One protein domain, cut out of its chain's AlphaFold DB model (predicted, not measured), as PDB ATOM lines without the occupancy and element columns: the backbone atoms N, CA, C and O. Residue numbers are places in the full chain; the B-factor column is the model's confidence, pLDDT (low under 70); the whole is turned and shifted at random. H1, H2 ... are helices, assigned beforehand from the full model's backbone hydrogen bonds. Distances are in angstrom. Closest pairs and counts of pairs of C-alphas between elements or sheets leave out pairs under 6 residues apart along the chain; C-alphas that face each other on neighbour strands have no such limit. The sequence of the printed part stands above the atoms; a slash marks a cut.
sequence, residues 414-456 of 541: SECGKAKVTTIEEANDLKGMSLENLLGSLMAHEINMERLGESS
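What this domain is: This is residues 414 to 456 of the 541 residues of an uncharacterized protein of Colocasia esculenta (UniProt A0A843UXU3). One long helix, H2, makes most of the length, and a shorter helix, H1, is set crosswise off its first half without packing on it; a loop joins them, and residues 443 to 456 of H2 stick out free. The 43 printed residues hold two named helices, H1 then H2, and no named strand: all helix. The whole is loose, with a radius of gyration of the C-alphas of 11.8 A, and elongated, spanning 34 by 22 by 18 A.

How they stand to each other: Begin at H2, residues 435 to 456, where every O i to N i+4 pair is within hydrogen-bond range. H1, residues 415 to 425, has 5 of 7 such pairs within range. The two are near each other, with 5 pairs of C-alphas within 10 A but none within 8 A.

Where its parts are: Find C-alpha 435 at (111.345, 123.034, 151.295); from there H2 runs 32.1 A to C-alpha 456 at (118.646, 94.670, 138.146). H1 starts at C-alpha 415, (104.173, 106.098, 158.388), and covers 15.2 A.

The domain as a whole: The C-alphas farthest apart, of Gly 432 and Ser 456, are 34.9 A apart. The printed part has no cut, and the nine-residue link is short. Look for pLDDT under 70 at residues 414 to 430 and 453 to 456.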
ATOM      1  N   SER A 414     102.220 110.416 157.143       48.12
ATOM      2  CA  SER A 414     101.915 108.976 157.124       48.12
ATOM      3  C   SER A 414     103.178 108.152 157.418       48.12
ATOM      4  O   SER A 414     104.289 108.633 157.194       48.12
ATOM      5  N   GLU A 415     103.045 106.916 157.905       44.56
ATOM      6  CA  GLU A 415     104.173 106.098 158.388       44.56
ATOM      7  C   GLU A 415     105.278 105.890 157.335       44.56
ATOM      8  O   GLU A 415     106.460 106.007 157.649       44.56
ATOM      9  N   CYS A 416     104.903 105.729 156.060       43.00
ATOM     10  CA  CYS A 416     105.843 105.669 154.927       43.00
ATOM     11  C   CYS A 416     106.626 106.984 154.709       43.00
ATOM     12  O   CYS A 416     107.746 106.973 154.196       43.00
ATOM     13  N   GLY A 417     106.056 108.127 155.102       53.59
ATOM     14  CA  GLY A 417     106.734 109.423 155.105       53.59
ATOM     15  C   GLY A 417     107.664 109.602 156.305       53.59
ATOM     16  O   GLY A 417     108.745 110.158 156.137       53.59
ATOM     17  N   LYS A 418     107.285 109.092 157.487       56.19
ATOM     18  CA  LYS A 418     108.096 109.199 158.713       56.19
ATOM     19  C   LYS A 418     109.469 108.555 158.534       56.19
ATOM     20  O   LYS A 418     110.459 109.260 158.654       56.19
ATOM     21  N   ALA A 419     109.525 107.279 158.140       55.22
ATOM     22  CA  ALA A 419     110.792 106.557 157.963       55.22
ATOM     23  C   ALA A 419     111.750 107.245 156.967       55.22
ATOM     24  O   ALA A 419     112.956 107.286 157.188       55.22
ATOM     25  N   LYS A 420     111.209 107.842 155.895       59.84
ATOM     26  CA  LYS A 420     111.993 108.589 154.896       59.84
ATOM     27  C   LYS A 420     112.516 109.920 155.425       59.84
ATOM     28  O   LYS A 420     113.598 110.330 155.031       59.84
ATOM     29  N   VAL A 421     111.766 110.592 156.300       58.59
ATOM     30  CA  VAL A 421     112.269 111.772 157.010       58.59
ATOM     31  C   VAL A 421     113.358 111.358 157.996       58.59
ATOM     32  O   VAL A 421     114.403 111.994 157.987       58.59
ATOM     33  N   THR A 422     113.201 110.250 158.730       58.84
ATOM     34  CA  THR A 422     114.223 109.756 159.672       58.84
ATOM     35  C   THR A 422     115.575 109.524 158.992       58.84
ATOM     36  O   THR A 422     116.574 110.051 159.463       58.84
ATOM     37  N   THR A 423     115.621 108.857 157.833       62.34
ATOM     38  CA  THR A 423     116.886 108.630 157.097       62.34
ATOM     39  C   THR A 423     117.558 109.927 156.614       62.34
ATOM     40  O   THR A 423     118.774 109.970 156.454       62.34
ATOM     41  N   ILE A 424     116.793 111.001 156.384       59.94
ATOM     42  CA  ILE A 424     117.335 112.312 155.983       59.94
ATOM     43  C   ILE A 424     117.661 113.174 157.230       59.94
ATOM     44  O   ILE A 424     118.569 114.004 157.184       59.94
ATOM     45  N   GLU A 425     116.995 112.955 158.371       61.06
ATOM     46  CA  GLU A 425     117.341 113.558 159.673       61.06
ATOM     47  C   GLU A 425     118.646 112.971 160.227       61.06
ATOM     48  O   GLU A 425     119.492 113.717 160.718       61.06
ATOM     49  N   GLU A 426     118.862 111.663 160.068       62.38
ATOM     50  CA  GLU A 426     120.112 110.963 160.406       62.38
ATOM     51  C   GLU A 426     121.319 111.492 159.604       62.38
ATOM     52  O   GLU A 426     122.446 111.473 160.098       62.38
ATOM     53  N   ALA A 427     121.083 112.062 158.416       67.69
ATOM     54  CA  ALA A 427     122.088 112.759 157.608       67.69
ATOM     55  C   ALA A 427     122.349 114.226 158.040       67.69
ATOM     56  O   ALA A 427     123.094 114.935 157.370       67.69
ATOM     57  N   ASN A 428     121.763 114.699 159.150       46.66
ATOM     58  CA  ASN A 428     121.930 116.028 159.777       46.66
ATOM     59  C   ASN A 428     121.549 117.290 158.957       46.66
ATOM     60  O   ASN A 428     121.458 118.374 159.538       46.66
ATOM     61  N   ASP A 429     121.267 117.195 157.655       56.00
ATOM     62  CA  ASP A 429     121.128 118.373 156.773       56.00
ATOM     63  C   ASP A 429     119.750 119.078 156.798       56.00
ATOM     64  O   ASP A 429     119.594 120.204 156.307       56.00
ATOM     65  N   LEU A 430     118.718 118.469 157.396       62.34
ATOM     66  CA  LEU A 430     117.340 118.983 157.303       62.34
ATOM     67  C   LEU A 430     117.103 120.345 157.961       62.34
ATOM     68  O   LEU A 430     116.200 121.073 157.547       62.34
ATOM     69  N   LYS A 431     117.911 120.738 158.950       71.19
ATOM     70  CA  LYS A 431     117.720 122.013 159.664       71.19
ATOM     71  C   LYS A 431     118.114 123.245 158.832       71.19
ATOM     72  O   LYS A 431     117.741 124.359 159.199       71.19
ATOM     73  N   GLY A 432     118.858 123.062 157.736       82.81
ATOM     74  CA  GLY A 432     119.288 124.136 156.828       82.81
ATOM     75  C   GLY A 432     118.620 124.129 155.447       82.81
ATOM     76  O   GLY A 432     118.733 125.111 154.711       82.81
ATOM     77  N   MET A 433     117.930 123.048 155.074       78.75
ATOM     78  CA  MET A 433     117.406 122.859 153.720       78.75
ATOM     79  C   MET A 433     116.060 123.580 153.508       78.75
ATOM     80  O   MET A 433     115.123 123.430 154.289       78.75
ATOM     81  N   SER A 434     115.931 124.348 152.419       88.12
ATOM     82  CA  SER A 434     114.635 124.913 152.014       88.12
ATOM     83  C   SER A 434     113.675 123.807 151.555       88.12
ATOM     84  O   SER A 434     114.101 122.788 151.011       88.12
ATOM     85  N   LEU A 435     112.362 124.015 151.709       80.94
ATOM     86  CA  LEU A 435     111.345 123.034 151.295       80.94
ATOM     87  C   LEU A 435     111.449 122.664 149.800       80.94
ATOM     88  O   LEU A 435     111.209 121.521 149.420       80.94
ATOM     89  N   GLU A 436     111.847 123.625 148.966       86.75
ATOM     90  CA  GLU A 436     112.098 123.450 147.530       86.75
ATOM     91  C   GLU A 436     113.268 122.486 147.272       86.75
ATOM     92  O   GLU A 436     113.154 121.585 146.440       86.75
ATOM     93  N   ASN A 437     114.357 122.622 148.035       84.25
ATOM     94  CA  ASN A 437     115.508 121.725 147.960       84.25
ATOM     95  C   ASN A 437     115.165 120.329 148.500       84.25
ATOM     96  O   ASN A 437     115.550 119.341 147.885       84.25
ATOM     97  N   LEU A 438     114.385 120.231 149.584       88.81
ATOM     98  CA  LEU A 438     113.939 118.948 150.140       88.81
ATOM     99  C   LEU A 438     113.072 118.169 149.142       88.81
ATOM    100  O   LEU A 438     113.291 116.979 148.919       88.81
ATOM    101  N   LEU A 439     112.121 118.850 148.495       91.00
ATOM    102  CA  LEU A 439     111.287 118.251 147.455       91.00
ATOM    103  C   LEU A 439     112.120 117.846 146.223       91.00
ATOM    104  O   LEU A 439     111.881 116.787 145.643       91.00
ATOM    105  N   GLY A 440     113.124 118.650 145.857       95.50
ATOM    106  CA  GLY A 440     114.092 118.329 144.806       95.50
ATOM    107  C   GLY A 440     114.898 117.059 145.101       95.50
ATOM    108  O   GLY A 440     114.944 116.160 144.261       95.50
ATOM    109  N   SER A 441     115.466 116.949 146.305       89.00
ATOM    110  CA  SER A 441     116.209 115.768 146.766       89.00
ATOM    111  C   SER A 441     115.336 114.511 146.797       89.00
ATOM    112  O   SER A 441     115.769 113.453 146.341       89.00
ATOM    113  N   LEU A 442     114.086 114.625 147.262       89.12
ATOM    114  CA  LEU A 442     113.144 113.504 147.307       89.12
ATOM    115  C   LEU A 442     112.830 112.963 145.900       89.12
ATOM    116  O   LEU A 442     112.892 111.753 145.678       89.12
ATOM    117  N   MET A 443     112.556 113.850 144.934       86.94
ATOM    118  CA  MET A 443     112.323 113.460 143.535       86.94
ATOM    119  C   MET A 443     113.580 112.873 142.876       86.94
ATOM    120  O   MET A 443     113.484 111.914 142.112       86.94
ATOM    121  N   ALA A 444     114.768 113.414 143.170       91.12
ATOM    122  CA  ALA A 444     116.027 112.879 142.649       91.12
ATOM    123  C   ALA A 444     116.300 111.453 143.163       91.12
ATOM    124  O   ALA A 444     116.690 110.583 142.382       91.12
ATOM    125  N   HIS A 445     116.034 111.197 144.447       84.38
ATOM    126  CA  HIS A 445     116.148 109.869 145.048       84.38
ATOM    127  C   HIS A 445     115.161 108.865 144.427       84.38
ATOM    128  O   HIS A 445     115.551 107.745 144.098       84.38
ATOM    129  N   GLU A 446     113.901 109.259 144.207       81.06
ATOM    130  CA  GLU A 446     112.887 108.419 143.546       81.06
ATOM    131  C   GLU A 446     113.330 108.003 142.128       81.06
ATOM    132  O   GLU A 446     113.374 106.812 141.820       81.06
ATOM    133  N   ILE A 447     113.797 108.959 141.314       88.88
ATOM    134  CA  ILE A 447     114.326 108.703 139.960       88.88
ATOM    135  C   ILE A 447     115.565 107.787 139.985       88.88
ATOM    136  O   ILE A 447     115.767 106.983 139.068       88.88
ATOM    137  N   ASN A 448     116.419 107.896 141.007       85.00
ATOM    138  CA  ASN A 448     117.595 107.036 141.132       85.00
ATOM    139  C   ASN A 448     117.210 105.589 141.488       85.00
ATOM    140  O   ASN A 448     117.734 104.644 140.900       85.00
ATOM    141  N   MET A 449     116.235 105.410 142.384       74.19
ATOM    142  CA  MET A 449     115.717 104.088 142.748       74.19
ATOM    143  C   MET A 449     115.019 103.386 141.574       74.19
ATOM    144  O   MET A 449     115.234 102.189 141.378       74.19
ATOM    145  N   GLU A 450     114.262 104.113 140.743       77.19
ATOM    146  CA  GLU A 450     113.693 103.562 139.501       77.19
ATOM    147  C   GLU A 450     114.789 103.042 138.552       77.19
ATOM    148  O   GLU A 450     114.696 101.925 138.036       77.19
ATOM    149  N   ARG A 451     115.877 103.805 138.373       77.44
ATOM    150  CA  ARG A 451     117.026 103.410 137.534       77.44
ATOM    151  C   ARG A 451     117.749 102.169 138.055       77.44
ATOM    152  O   ARG A 451     118.093 101.285 137.265       77.44
ATOM    153  N   LEU A 452     117.965 102.082 139.367       74.50
ATOM    154  CA  LEU A 452     118.560 100.902 139.998       74.50
ATOM    155  C   LEU A 452     117.654  99.671 139.813       74.50
ATOM    156  O   LEU A 452     118.142  98.616 139.393       74.50
ATOM    157  N   GLY A 453     116.337  99.831 139.991       68.25
ATOM    158  CA  GLY A 453     115.331  98.798 139.730       68.25
ATOM    159  C   GLY A 453     115.359  98.273 138.290       68.25
ATOM    160  O   GLY A 453     115.480  97.062 138.084       68.25
ATOM    161  N   GLU A 454     115.348  99.156 137.284       60.38
ATOM    162  CA  GLU A 454     115.439  98.746 135.873       60.38
ATOM    163  C   GLU A 454     116.742  97.989 135.563       60.38
ATOM    164  O   GLU A 454     116.724  97.017 134.798       60.38
ATOM    165  N   SER A 455     117.868  98.389 136.166       56.53
ATOM    166  CA  SER A 455     119.180  97.774 135.912       56.53
ATOM    167  C   SER A 455     119.287  96.328 136.421       56.53
ATOM    168  O   SER A 455     119.892  95.483 135.753       56.53
ATOM    169  N   SER A 456     118.644  96.015 137.553       53.88
ATOM    170  CA  SER A 456     118.646  94.670 138.146       53.88
ATOM    171  C   SER A 456     117.895  93.647 137.283       53.88
ATOM    172  O   SER A 456     118.332  92.505 137.138       53.88
TER     173      SER A 456